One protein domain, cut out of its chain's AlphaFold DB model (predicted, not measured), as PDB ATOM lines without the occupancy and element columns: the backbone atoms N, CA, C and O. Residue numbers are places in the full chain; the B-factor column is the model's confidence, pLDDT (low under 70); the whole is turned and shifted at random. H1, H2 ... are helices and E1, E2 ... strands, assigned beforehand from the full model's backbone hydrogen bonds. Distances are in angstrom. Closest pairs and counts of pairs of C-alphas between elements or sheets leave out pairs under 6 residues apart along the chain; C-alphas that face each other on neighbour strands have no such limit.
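This is residues 314 to 332, 346 to 363 and 478 to 533 of the 558 residues of an uncharacterized protein of Coprinopsis marcescibilis (UniProt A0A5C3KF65). One long strand, E2, is the spine of a strongly twisted sheet, with the short strand E1 beside its first residues, E5 beside its middle and the hairpin of E3 and E4 beside its later part. The single helix H1 packs slantwise over one face of this sheet, and a long loop, residues 512 to 524, leads from it to E5. The printed part has 93 residues, with one named helix and five named strands in the order E1, E2, E3, E4, H1, E5; the class is mixed, helices and strands, with under half of the residues in named elements. The sheet is branched and mixed, with E2 and E5 parallel and the other neighbour pairs antiparallel. The whole is compact, with a radius of gyration of the C-alphas of 14.1 A, and elongated, with spans of 47 by 29 by 24 A.

Residues 314 to 325 hold no named element. E1, residues 326 to 328, begins at C-alpha 326, (161.393, 167.566, 188.356), and is 7.0 A long. E2, residues 350 to 359, is the longest strand, 29.6 A. E3, residues 478 to 483, is 14.9 A long, and E4, residues 489 to 495, is 17.0 A. H1, residues 501 to 511, is 15.4 A long and begins at C-alpha 501, (150.959, 149.168, 172.724). E5, residues 525 to 528, is 10.0 A long and ends at C-alpha 528, (158.126, 153.659, 177.406).

E2 has three neighbours in staggered pairing: E1 over residues 350 to 352, E5 over 353 to 356 and E3 over 355 to 359. E1 and E2 are antiparallel at 142 degrees, with N 351 and O 327 2.8 A apart. E2 and E5 are parallel at 15 degrees, with N 356 and O 527 2.8 A apart. E2 and E3 are antiparallel at 166 degrees, with N 355 and O 483 2.8 A apart. On the other side of E3 is E4, antiparallel at 160 degrees in a hairpin, with N 480 and O 493 2.8 A apart. E1, E4 and E5 are edge strands. H1 is on the sheet at a height of 8.8 A and lies over E3, slantwise to the strands at 51 degrees to E3 on the local plane. The closest C-alphas of H1 and E4 are those of Phe 507 and Ala 493, 7.3 A apart. In H1 every O i to N i+4 pair is within hydrogen-bond range. E1 is apart from E3, E4 and E5.

The C-alphas farthest apart are those of Asp 346 and Pro 363, 49.4 A. Residues 333 to 345 and 364 to 477 are not printed; the C-alphas across these cuts are 13.7 A and 8.6 A apart. The link from H1 to E5 is long. The mean pLDDT of the printed part is 75.0, with 25 residues under 70: 329 to 332, 346 to 349, 360 to 362, 513 to 521 and 529 to 533.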
ATOM      1  N   ILE A 314     150.392 153.096 193.750       81.56
ATOM      2  CA  ILE A 314     151.128 153.434 194.970       81.56
ATOM      3  C   ILE A 314     150.890 154.911 195.290       81.56
ATOM      4  O   ILE A 314     151.627 155.790 194.855       81.56
ATOM      5  N   SER A 315     149.874 155.185 196.110       76.88
ATOM      6  CA  SER A 315     149.464 156.556 196.464       76.88
ATOM      7  C   SER A 315     150.552 157.390 197.152       76.88
ATOM      8  O   SER A 315     150.560 158.614 197.076       76.88
ATOM      9  N   ALA A 316     151.526 156.747 197.802       75.38
ATOM     10  CA  ALA A 316     152.674 157.442 198.389       75.38
ATOM     11  C   ALA A 316     153.565 158.143 197.343       75.38
ATOM     12  O   ALA A 316     154.351 159.015 197.708       75.38
ATOM     13  N   ALA A 317     153.454 157.754 196.071       79.00
ATOM     14  CA  ALA A 317     154.151 158.364 194.947       79.00
ATOM     15  C   ALA A 317     153.303 159.430 194.227       79.00
ATOM     16  O   ALA A 317     153.759 160.008 193.241       79.00
ATOM     17  N   ASP A 318     152.077 159.702 194.686       77.69
ATOM     18  CA  ASP A 318     151.240 160.757 194.115       77.69
ATOM     19  C   ASP A 318     151.941 162.115 194.244       77.69
ATOM     20  O   ASP A 318     152.435 162.476 195.314       77.69
ATOM     21  N   ASN A 319     151.983 162.871 193.142       75.25
ATOM     22  CA  ASN A 319     152.625 164.186 193.058       75.25
ATOM     23  C   ASN A 319     154.110 164.179 193.472       75.25
ATOM     24  O   ASN A 319     154.608 165.157 194.033       75.25
ATOM     25  N   HIS A 320     154.826 163.075 193.224       82.69
ATOM     26  CA  HIS A 320     156.250 162.987 193.527       82.69
ATOM     27  C   HIS A 320     157.048 164.066 192.777       82.69
ATOM     28  O   HIS A 320     157.086 164.093 191.548       82.69
ATOM     29  N   SER A 321     157.731 164.928 193.533       81.62
ATOM     30  CA  SER A 321     158.609 165.969 193.000       81.62
ATOM     31  C   SER A 321     159.948 165.948 193.738       81.62
ATOM     32  O   SER A 321     160.045 166.379 194.891       81.62
ATOM     33  N   CYS A 322     160.991 165.434 193.093       84.50
ATOM     34  CA  CYS A 322     162.359 165.475 193.603       84.50
ATOM     35  C   CYS A 322     163.285 166.107 192.560       84.50
ATOM     36  O   CYS A 322     162.908 166.260 191.401       84.50
ATOM     37  N   PHE A 323     164.509 166.459 192.956       81.31
ATOM     38  CA  PHE A 323     165.476 167.113 192.065       81.31
ATOM     39  C   PHE A 323     165.903 166.245 190.866       81.31
ATOM     40  O   PHE A 323     166.434 166.774 189.898       81.31
ATOM     41  N   GLU A 324     165.694 164.926 190.927       81.25
ATOM     42  CA  GLU A 324     165.959 164.007 189.811       81.25
ATOM     43  C   GLU A 324     164.761 163.908 188.857       81.25
ATOM     44  O   GLU A 324     164.945 163.717 187.659       81.25
ATOM     45  N   CYS A 325     163.539 164.058 189.376       82.25
ATOM     46  CA  CYS A 325     162.296 163.831 188.629       82.25
ATOM     47  C   CYS A 325     161.629 165.114 188.133       82.25
ATOM     48  O   CYS A 325     160.758 165.039 187.271       82.25
ATOM     49  N   THR A 326     161.990 166.272 188.689       80.81
ATOM     50  CA  THR A 326     161.393 167.566 188.356       80.81
ATOM     51  C   THR A 326     162.478 168.546 187.947       80.81
ATOM     52  O   THR A 326     163.338 168.905 188.752       80.81
ATOM     53  N   HIS A 327     162.406 169.010 186.703       76.62
ATOM     54  CA  HIS A 327     163.365 169.946 186.119       76.62
ATOM     55  C   HIS A 327     162.647 171.209 185.663       76.62
ATOM     56  O   HIS A 327     161.461 171.181 185.346       76.62
ATOM     57  N   ALA A 328     163.356 172.334 185.613       73.81
ATOM     58  CA  ALA A 328     162.851 173.474 184.856       73.81
ATOM     59  C   ALA A 328     162.773 173.064 183.382       73.81
ATOM     60  O   ALA A 328     163.717 172.447 182.879       73.81
ATOM     61  N   TYR A 329     161.673 173.394 182.704       69.56
ATOM     62  CA  TYR A 329     161.568 173.165 181.270       69.56
ATOM     63  C   TYR A 329     162.768 173.805 180.562       69.56
ATOM     64  O   TYR A 329     162.977 175.019 180.624       69.56
ATOM     65  N   LYS A 330     163.585 172.972 179.914       61.59
ATOM     66  CA  LYS A 330     164.692 173.426 179.077       61.59
ATOM     67  C   LYS A 330     164.213 173.428 177.632       61.59
ATOM     68  O   LYS A 330     164.022 172.372 177.044       61.59
ATOM     69  N   ALA A 331     164.073 174.615 177.050       53.94
ATOM     70  CA  ALA A 331     163.728 174.775 175.636       53.94
ATOM     71  C   ALA A 331     164.860 174.346 174.672       53.94
ATOM     72  O   ALA A 331     164.648 174.291 173.465       53.94
ATOM     73  N   ILE A 332     166.063 174.065 175.193       55.25
ATOM     74  CA  ILE A 332     167.253 173.670 174.433       55.25
ATOM     75  C   ILE A 332     167.720 172.309 174.969       55.25
ATOM     76  O   ILE A 332     168.000 172.189 176.163       55.25
ATOM     77  N   ASP A 346     159.202 182.971 177.720       40.56
ATOM     78  CA  ASP A 346     158.870 183.474 179.053       40.56
ATOM     79  C   ASP A 346     157.898 182.489 179.743       40.56
ATOM     80  O   ASP A 346     157.026 181.919 179.087       40.56
ATOM     81  N   ASP A 347     158.055 182.287 181.057       52.00
ATOM     82  CA  ASP A 347     157.278 181.361 181.912       52.00
ATOM     83  C   ASP A 347     157.488 179.844 181.676       52.00
ATOM     84  O   ASP A 347     156.545 179.052 181.663       52.00
ATOM     85  N   ALA A 348     158.743 179.395 181.568       55.91
ATOM     86  CA  ALA A 348     159.089 177.969 181.554       55.91
ATOM     87  C   ALA A 348     158.659 177.257 182.862       55.91
ATOM     88  O   ALA A 348     159.315 177.372 183.902       55.91
ATOM     89  N   GLY A 349     157.543 176.524 182.811       66.31
ATOM     90  CA  GLY A 349     157.041 175.703 183.915       66.31
ATOM     91  C   GLY A 349     158.004 174.579 184.331       66.31
ATOM     92  O   GLY A 349     158.975 174.264 183.639       66.31
ATOM     93  N   LEU A 350     157.744 173.963 185.485       73.12
ATOM     94  CA  LEU A 350     158.434 172.733 185.885       73.12
ATOM     95  C   LEU A 350     157.908 171.562 185.049       73.12
ATOM     96  O   LEU A 350     156.698 171.440 184.881       73.12
ATOM     97  N   VAL A 351     158.813 170.707 184.571       75.75
ATOM     98  CA  VAL A 351     158.482 169.446 183.905       75.75
ATOM     99  C   VAL A 351     158.810 168.247 184.780       75.75
ATOM    100  O   VAL A 351     159.851 168.216 185.442       75.75
ATOM    101  N   ASN A 352     157.935 167.248 184.760       79.31
ATOM    102  CA  ASN A 352     158.151 165.936 185.358       79.31
ATOM    103  C   ASN A 352     158.028 164.818 184.309       79.31
ATOM    104  O   ASN A 352     157.328 164.938 183.304       79.31
ATOM    105  N   MET A 353     158.741 163.723 184.556       83.12
ATOM    106  CA  MET A 353     158.795 162.566 183.666       83.12
ATOM    107  C   MET A 353     158.416 161.299 184.426       83.12
ATOM    108  O   MET A 353     158.727 161.182 185.613       83.12
ATOM    109  N   ALA A 354     157.783 160.350 183.742       85.56
ATOM    110  CA  ALA A 354     157.631 158.973 184.197       85.56
ATOM    111  C   ALA A 354     158.119 158.006 183.112       85.56
ATOM    112  O   ALA A 354     158.071 158.324 181.927       85.56
ATOM    113  N   VAL A 355     158.585 156.841 183.538       85.81
ATOM    114  CA  VAL A 355     159.058 155.748 182.692       85.81
ATOM    115  C   VAL A 355     158.150 154.544 182.913       85.81
ATOM    116  O   VAL A 355     157.796 154.251 184.057       85.81
ATOM    117  N   VAL A 356     157.753 153.891 181.832       86.69
ATOM    118  CA  VAL A 356     157.056 152.606 181.819       86.69
ATOM    119  C   VAL A 356     158.092 151.545 181.459       86.69
ATOM    120  O   VAL A 356     158.795 151.723 180.468       86.69
ATOM    121  N   ASP A 357     158.252 150.540 182.318       83.44
ATOM    122  CA  ASP A 357     159.236 149.464 182.154       83.44
ATOM    123  C   ASP A 357     158.706 148.134 182.725       83.44
ATOM    124  O   ASP A 357     158.204 148.065 183.868       83.44
ATOM    125  N   GLY A 358     158.867 147.082 181.922       77.44
ATOM    126  CA  GLY A 358     158.395 145.728 182.146       77.44
ATOM    127  C   GLY A 358     159.473 144.790 182.683       77.44
ATOM    128  O   GLY A 358     160.443 144.422 182.021       77.44
ATOM    129  N   VAL A 359     159.258 144.246 183.886       75.44
ATOM    130  CA  VAL A 359     160.129 143.190 184.425       75.44
ATOM    131  C   VAL A 359     159.596 141.817 184.016       75.44
ATOM    132  O   VAL A 359     158.560 141.370 184.518       75.44
ATOM    133  N   VAL A 360     160.352 141.094 183.175       69.94
ATOM    134  CA  VAL A 360     160.060 139.715 182.716       69.94
ATOM    135  C   VAL A 360     160.268 138.693 183.849       69.94
ATOM    136  O   VAL A 360     161.189 137.869 183.871       69.94
ATOM    137  N   PHE A 361     159.427 138.786 184.877       64.75
ATOM    138  CA  PHE A 361     159.380 137.881 186.022       64.75
ATOM    139  C   PHE A 361     157.969 137.845 186.627       64.75
ATOM    140  O   PHE A 361     157.758 138.093 187.817       64.75
ATOM    141  N   GLY A 362     156.976 137.546 185.791       67.12
ATOM    142  CA  GLY A 362     155.587 137.501 186.219       67.12
ATOM    143  C   GLY A 362     155.256 136.322 187.150       67.12
ATOM    144  O   GLY A 362     155.885 135.254 187.092       67.12
ATOM    145  N   PRO A 363     154.247 136.471 188.032       80.12
ATOM    146  CA  PRO A 363     153.714 135.357 188.805       80.12
ATOM    147  C   PRO A 363     153.103 134.285 187.886       80.12
ATOM    148  O   PRO A 363     152.865 134.485 186.700       80.12
ATOM    149  N   CYS A 478     155.166 139.833 181.750       82.50
ATOM    150  CA  CYS A 478     155.859 140.849 182.536       82.50
ATOM    151  C   CYS A 478     155.003 141.385 183.695       82.50
ATOM    152  O   CYS A 478     153.771 141.251 183.742       82.50
ATOM    153  N   VAL A 479     155.702 141.951 184.679       85.31
ATOM    154  CA  VAL A 479     155.130 142.908 185.627       85.31
ATOM    155  C   VAL A 479     155.503 144.288 185.116       85.31
ATOM    156  O   VAL A 479     156.673 144.661 185.186       85.31
ATOM    157  N   GLU A 480     154.507 145.011 184.629       87.81
ATOM    158  CA  GLU A 480     154.673 146.343 184.065       87.81
ATOM    159  C   GLU A 480     154.692 147.374 185.180       87.81
ATOM    160  O   GLU A 480     153.857 147.305 186.089       87.81
ATOM    161  N   THR A 481     155.632 148.314 185.153       89.62
ATOM    162  CA  THR A 481     155.765 149.323 186.205       89.62
ATOM    163  C   THR A 481     155.837 150.724 185.640       89.62
ATOM    164  O   THR A 481     156.511 150.992 184.662       89.62
ATOM    165  N   ILE A 482     155.165 151.647 186.316       88.81
ATOM    166  CA  ILE A 482     155.304 153.077 186.087       88.81
ATOM    167  C   ILE A 482     156.220 153.609 187.177       88.81
ATOM    168  O   ILE A 482     155.856 153.575 188.356       88.81
ATOM    169  N   CYS A 483     157.378 154.130 186.800       89.06
ATOM    170  CA  CYS A 483     158.403 154.621 187.707       89.06
ATOM    171  C   CYS A 483     158.781 156.067 187.388       89.06
ATOM    172  O   CYS A 483     158.944 156.457 186.240       89.06
ATOM    173  N   TYR A 484     158.978 156.881 188.417       87.19
ATOM    174  CA  TYR A 484     159.674 158.151 188.257       87.19
ATOM    175  C   TYR A 484     161.185 157.905 188.071       87.19
ATOM    176  O   TYR A 484     161.697 156.918 188.606       87.19
ATOM    177  N   PRO A 485     161.931 158.812 187.408       84.81
ATOM    178  CA  PRO A 485     163.365 158.652 187.121       84.81
ATOM    179  C   PRO A 485     164.260 158.338 188.328       84.81
ATOM    180  O   PRO A 485     165.290 157.690 188.180       84.81
ATOM    181  N   CYS A 486     163.864 158.749 189.535       84.50
ATOM    182  CA  CYS A 486     164.573 158.433 190.779       84.50
ATOM    183  C   CYS A 486     164.361 156.987 191.281       84.50
ATOM    184  O   CYS A 486     164.826 156.630 192.364       84.50
ATOM    185  N   GLY A 487     163.593 156.169 190.553       83.25
ATOM    186  CA  GLY A 487     163.203 154.810 190.937       83.25
ATOM    187  C   GLY A 487     161.967 154.730 191.839       83.25
ATOM    188  O   GLY A 487     161.645 153.656 192.351       83.25
ATOM    189  N   THR A 488     161.255 155.839 192.070       86.31
ATOM    190  CA  THR A 488     159.988 155.805 192.818       86.31
ATOM    191  C   THR A 488     158.895 155.192 191.949       86.31
ATOM    192  O   THR A 488     158.485 155.790 190.960       86.31
ATOM    193  N   VAL A 489     158.384 154.025 192.340       87.50
ATOM    194  CA  VAL A 489     157.292 153.345 191.628       87.50
ATOM    195  C   VAL A 489     155.955 154.032 191.930       87.50
ATOM    196  O   VAL A 489     155.583 154.200 193.092       87.50
ATOM    197  N   LYS A 490     155.225 154.405 190.879       86.69
ATOM    198  CA  LYS A 490     153.885 155.006 190.906       86.69
ATOM    199  C   LYS A 490     152.783 153.964 190.786       86.69
ATOM    200  O   LYS A 490     151.789 154.042 191.506       86.69
ATOM    201  N   ALA A 491     152.931 153.012 189.874       89.12
ATOM    202  CA  ALA A 491     151.941 151.967 189.663       89.12
ATOM    203  C   ALA A 491     152.576 150.711 189.070       89.12
ATOM    204  O   ALA A 491     153.683 150.763 188.545       89.12
ATOM    205  N   TRP A 492     151.858 149.593 189.136       89.50
ATOM    206  CA  TRP A 492     152.215 148.369 188.430       89.50
ATOM    207  C   TRP A 492     150.981 147.629 187.902       89.50
ATOM    208  O   TRP A 492     149.877 147.800 188.430       89.50
ATOM    209  N   ALA A 493     151.174 146.799 186.880       88.56
ATOM    210  CA  ALA A 493     150.176 145.898 186.309       88.56
ATOM    211  C   ALA A 493     150.807 144.552 185.917       88.56
ATOM    212  O   ALA A 493     152.024 144.407 185.863       88.56
ATOM    213  N   LEU A 494     149.977 143.530 185.695       86.81
ATOM    214  CA  LEU A 494     150.429 142.212 185.239       86.81
ATOM    215  C   LEU A 494     149.964 141.977 183.812       86.81
ATOM    216  O   LEU A 494     148.758 141.981 183.557       86.81
ATOM    217  N   PHE A 495     150.895 141.724 182.897       85.62
ATOM    218  CA  PHE A 495     150.576 141.466 181.497       85.62
ATOM    219  C   PHE A 495     150.757 139.980 181.209       85.62
ATOM    220  O   PHE A 495     151.825 139.409 181.408       85.62
ATOM    221  N   ALA A 496     149.666 139.305 180.840       79.06
ATOM    222  CA  ALA A 496     149.645 137.843 180.802       79.06
ATOM    223  C   ALA A 496     150.390 137.251 179.603       79.06
ATOM    224  O   ALA A 496     151.045 136.232 179.766       79.06
ATOM    225  N   LYS A 497     150.280 137.881 178.427       74.56
ATOM    226  CA  LYS A 497     150.762 137.324 177.150       74.56
ATOM    227  C   LYS A 497     151.858 138.150 176.473       74.56
ATOM    228  O   LYS A 497     152.777 137.584 175.915       74.56
ATOM    229  N   SER A 498     151.713 139.471 176.486       74.31
ATOM    230  CA  SER A 498     152.574 140.400 175.748       74.31
ATOM    231  C   SER A 498     152.406 141.814 176.281       74.31
ATOM    232  O   SER A 498     151.385 142.107 176.927       74.31
ATOM    233  N   GLU A 499     153.371 142.657 175.939       75.81
ATOM    234  CA  GLU A 499     153.443 144.090 176.204       75.81
ATOM    235  C   GLU A 499     153.005 144.915 174.986       75.81
ATOM    236  O   GLU A 499     153.702 145.803 174.524       75.81
ATOM    237  N   SER A 500     151.824 144.618 174.429       76.62
ATOM    238  CA  SER A 500     151.360 145.343 173.240       76.62
ATOM    239  C   SER A 500     151.050 146.823 173.539       76.62
ATOM    240  O   SER A 500     150.545 147.129 174.633       76.62
ATOM    241  N   PRO A 501     151.239 147.738 172.563       77.50
ATOM    242  CA  PRO A 501     150.959 149.168 172.724       77.50
ATOM    243  C   PRO A 501     149.562 149.453 173.292       77.50
ATOM    244  O   PRO A 501     149.412 150.228 174.238       77.50
ATOM    245  N   ASN A 502     148.539 148.737 172.817       80.06
ATOM    246  CA  ASN A 502     147.163 148.852 173.308       80.06
ATOM    247  C   ASN A 502     147.020 148.550 174.813       80.06
ATOM    248  O   ASN A 502     146.265 149.221 175.525       80.06
ATOM    249  N   LYS A 503     147.764 147.571 175.345       82.19
ATOM    250  CA  LYS A 503     147.756 147.263 176.785       82.19
ATOM    251  C   LYS A 503     148.490 148.319 177.595       82.19
ATOM    252  O   LYS A 503     148.008 148.668 178.674       82.19
ATOM    253  N   ILE A 504     149.607 148.838 177.084       81.94
ATOM    254  CA  ILE A 504     150.338 149.939 177.722       81.94
ATOM    255  C   ILE A 504     149.449 151.184 177.781       81.94
ATOM    256  O   ILE A 504     149.266 151.756 178.855       81.94
ATOM    257  N   LEU A 505     148.816 151.567 176.670       82.50
ATOM    258  CA  LEU A 505     147.902 152.710 176.616       82.50
ATOM    259  C   LEU A 505     146.720 152.536 177.569       82.50
ATOM    260  O   LEU A 505     146.389 153.463 178.310       82.50
ATOM    261  N   LYS A 506     146.120 151.342 177.625       84.25
ATOM    262  CA  LYS A 506     145.060 151.041 178.593       84.25
ATOM    263  C   LYS A 506     145.556 151.156 180.035       84.25
ATOM    264  O   LYS A 506     144.874 151.753 180.867       84.25
ATOM    265  N   PHE A 507     146.741 150.631 180.339       86.31
ATOM    266  CA  PHE A 507     147.351 150.748 181.662       86.31
ATOM    267  C   PHE A 507     147.587 152.218 182.040       86.31
ATOM    268  O   PHE A 507     147.219 152.631 183.139       86.31
ATOM    269  N   LEU A 508     148.101 153.031 181.113       84.38
ATOM    270  CA  LEU A 508     148.274 154.471 181.293       84.38
ATOM    271  C   LEU A 508     146.939 155.185 181.534       84.38
ATOM    272  O   LEU A 508     146.836 155.933 182.502       84.38
ATOM    273  N   GLN A 509     145.910 154.915 180.725       80.94
ATOM    274  CA  GLN A 509     144.571 155.507 180.863       80.94
ATOM    275  C   GLN A 509     143.893 155.143 182.190       80.94
ATOM    276  O   GLN A 509     143.223 155.975 182.805       80.94
ATOM    277  N   GLU A 510     144.069 153.904 182.657       81.00
ATOM    278  CA  GLU A 510     143.561 153.470 183.959       81.00
ATOM    279  C   GLU A 510     144.214 154.231 185.120       81.00
ATOM    280  O   GLU A 510     143.591 154.387 186.174       81.00
ATOM    281  N   LYS A 511     145.481 154.649 184.976       81.00
ATOM    282  CA  LYS A 511     146.250 155.273 186.070       81.00
ATOM    283  C   LYS A 511     146.227 156.795 186.019       81.00
ATOM    284  O   LYS A 511     146.158 157.435 187.068       81.00
ATOM    285  N   TRP A 512     146.249 157.358 184.823       75.44
ATOM    286  CA  TRP A 512     146.101 158.775 184.544       75.44
ATOM    287  C   TRP A 512     144.910 158.923 183.605       75.44
ATOM    288  O   TRP A 512     145.000 158.613 182.421       75.44
ATOM    289  N   CYS A 513     143.765 159.331 184.162       57.16
ATOM    290  CA  CYS A 513     142.521 159.464 183.410       57.16
ATOM    291  C   CYS A 513     142.724 160.298 182.137       57.16
ATOM    292  O   CYS A 513     143.452 161.287 182.156       57.16
ATOM    293  N   ASN A 514     142.036 159.925 181.058       52.12
ATOM    294  CA  ASN A 514     141.844 160.778 179.889       52.12
ATOM    295  C   ASN A 514     140.380 161.281 179.895       52.12
ATOM    296  O   ASN A 514     139.477 160.440 179.871       52.12
ATOM    297  N   PRO A 515     140.100 162.600 179.962       52.41
ATOM    298  CA  PRO A 515     141.053 163.707 179.941       52.41
ATOM    299  C   PRO A 515     141.897 163.791 181.211       52.41
ATOM    300  O   PRO A 515     141.435 163.473 182.310       52.41
ATOM    301  N   ALA A 516     143.138 164.232 181.006       56.59
ATOM    302  CA  ALA A 516     144.146 164.427 182.033       56.59
ATOM    303  C   ALA A 516     143.588 165.206 183.235       56.59
ATOM    304  O   ALA A 516     142.929 166.234 183.042       56.59
ATOM    305  N   PRO A 517     143.877 164.784 184.476       60.19
ATOM    306  CA  PRO A 517     143.602 165.607 185.641       60.19
ATOM    307  C   PRO A 517     144.332 166.958 185.528       60.19
ATOM    308  O   PRO A 517     145.559 167.007 185.466       60.19
ATOM    309  N   GLU A 518     143.598 168.075 185.563       62.66
ATOM    310  CA  GLU A 518     144.183 169.433 185.605       62.66
ATOM    311  C   GLU A 518     144.883 169.749 186.949       62.66
ATOM    312  O   GLU A 518     145.333 170.869 187.186       62.66
ATOM    313  N   ASP A 519     144.978 168.773 187.856       62.91
ATOM    314  CA  ASP A 519     145.581 168.912 189.183       62.91
ATOM    315  C   ASP A 519     147.112 168.719 189.194       62.91
ATOM    316  O   ASP A 519     147.735 168.843 190.250       62.91
ATOM    317  N   GLY A 520     147.723 168.442 188.033       64.06
ATOM    318  CA  GLY A 520     149.170 168.248 187.885       64.06
ATOM    319  C   GLY A 520     149.674 166.864 188.309       64.06
ATOM    320  O   GLY A 520     150.881 166.678 188.467       64.06
ATOM    321  N   SER A 521     148.777 165.892 188.505       67.00
ATOM    322  CA  SER A 521     149.139 164.517 188.890       67.00
ATOM    323  C   SER A 521     149.664 163.653 187.734       67.00
ATOM    324  O   SER A 521     150.307 162.622 187.982       67.00
ATOM    325  N   GLN A 522     149.415 164.057 186.483       73.88
ATOM    326  CA  GLN A 522     149.981 163.428 185.290       73.88
ATOM    327  C   GLN A 522     151.401 163.953 185.007       73.88
ATOM    328  O   GLN A 522     151.640 165.157 185.141       73.88
ATOM    329  N   PRO A 523     152.352 163.086 184.616       76.69
ATOM    330  CA  PRO A 523     153.652 163.536 184.144       76.69
ATOM    331  C   PRO A 523     153.541 164.325 182.828       76.69
ATOM    332  O   PRO A 523     152.714 164.009 181.978       76.69
ATOM    333  N   ASN A 524     154.406 165.320 182.626       76.38
ATOM    334  CA  ASN A 524     154.498 166.080 181.378       76.38
ATOM    335  C   ASN A 524     155.063 165.239 180.228       76.38
ATOM    336  O   ASN A 524     154.789 165.534 179.068       76.38
ATOM    337  N   LEU A 525     155.861 164.220 180.554       78.81
ATOM    338  CA  LEU A 525     156.443 163.276 179.609       78.81
ATOM    339  C   LEU A 525     156.349 161.853 180.168       78.81
ATOM    340  O   LEU A 525     156.767 161.599 181.299       78.81
ATOM    341  N   VAL A 526     155.841 160.924 179.363       80.75
ATOM    342  CA  VAL A 526     155.917 159.483 179.628       80.75
ATOM    343  C   VAL A 526     156.858 158.880 178.598       80.75
ATOM    344  O   VAL A 526     156.679 159.111 177.407       80.75
ATOM    345  N   ILE A 527     157.860 158.140 179.060       81.56
ATOM    346  CA  ILE A 527     158.743 157.336 178.213       81.56
ATOM    347  C   ILE A 527     158.382 155.874 178.436       81.56
ATOM    348  O   ILE A 527     158.233 155.456 179.580       81.56
ATOM    349  N   ILE A 528     158.236 155.116 177.361       78.69
ATOM    350  CA  ILE A 528     158.126 153.659 177.406       78.69
ATOM    351  C   ILE A 528     159.518 153.140 177.053       78.69
ATOM    352  O   ILE A 528     160.088 153.586 176.054       78.69
ATOM    353  N   ASP A 529     160.113 152.328 177.927       68.06
ATOM    354  CA  ASP A 529     161.411 151.722 177.640       68.06
ATOM    355  C   ASP A 529     161.202 150.606 176.615       68.06
ATOM    356  O   ASP A 529     160.513 149.627 176.888       68.06
ATOM    357  N   PHE A 530     161.764 150.781 175.423       56.12
ATOM    358  CA  PHE A 530     161.805 149.739 174.403       56.12
ATOM    359  C   PHE A 530     163.142 149.014 174.501       56.12
ATOM    360  O   PHE A 530     164.144 149.577 174.957       56.12
ATOM    361  N   ASP A 531     163.185 147.758 174.069       44.31
ATOM    362  CA  ASP A 531     164.423 146.997 174.135       44.31
ATOM    363  C   ASP A 531     165.559 147.644 173.307       44.31
ATOM    364  O   ASP A 531     165.378 148.583 172.526       44.31
ATOM    365  N   ALA A 532     166.783 147.137 173.488       36.44
ATOM    366  CA  ALA A 532     168.015 147.709 172.938       36.44
ATOM    367  C   ALA A 532     168.075 147.840 171.395       36.44
ATOM    368  O   ALA A 532     169.116 148.266 170.881       36.44
ATOM    369  N   GLN A 533     167.029 147.451 170.659       35.47
ATOM    370  CA  GLN A 533     166.949 147.565 169.204       35.47
ATOM    371  C   GLN A 533     166.167 148.788 168.703       35.47
ATOM    372  O   GLN A 533     166.409 149.172 167.562       35.47
TER     373      GLN A 533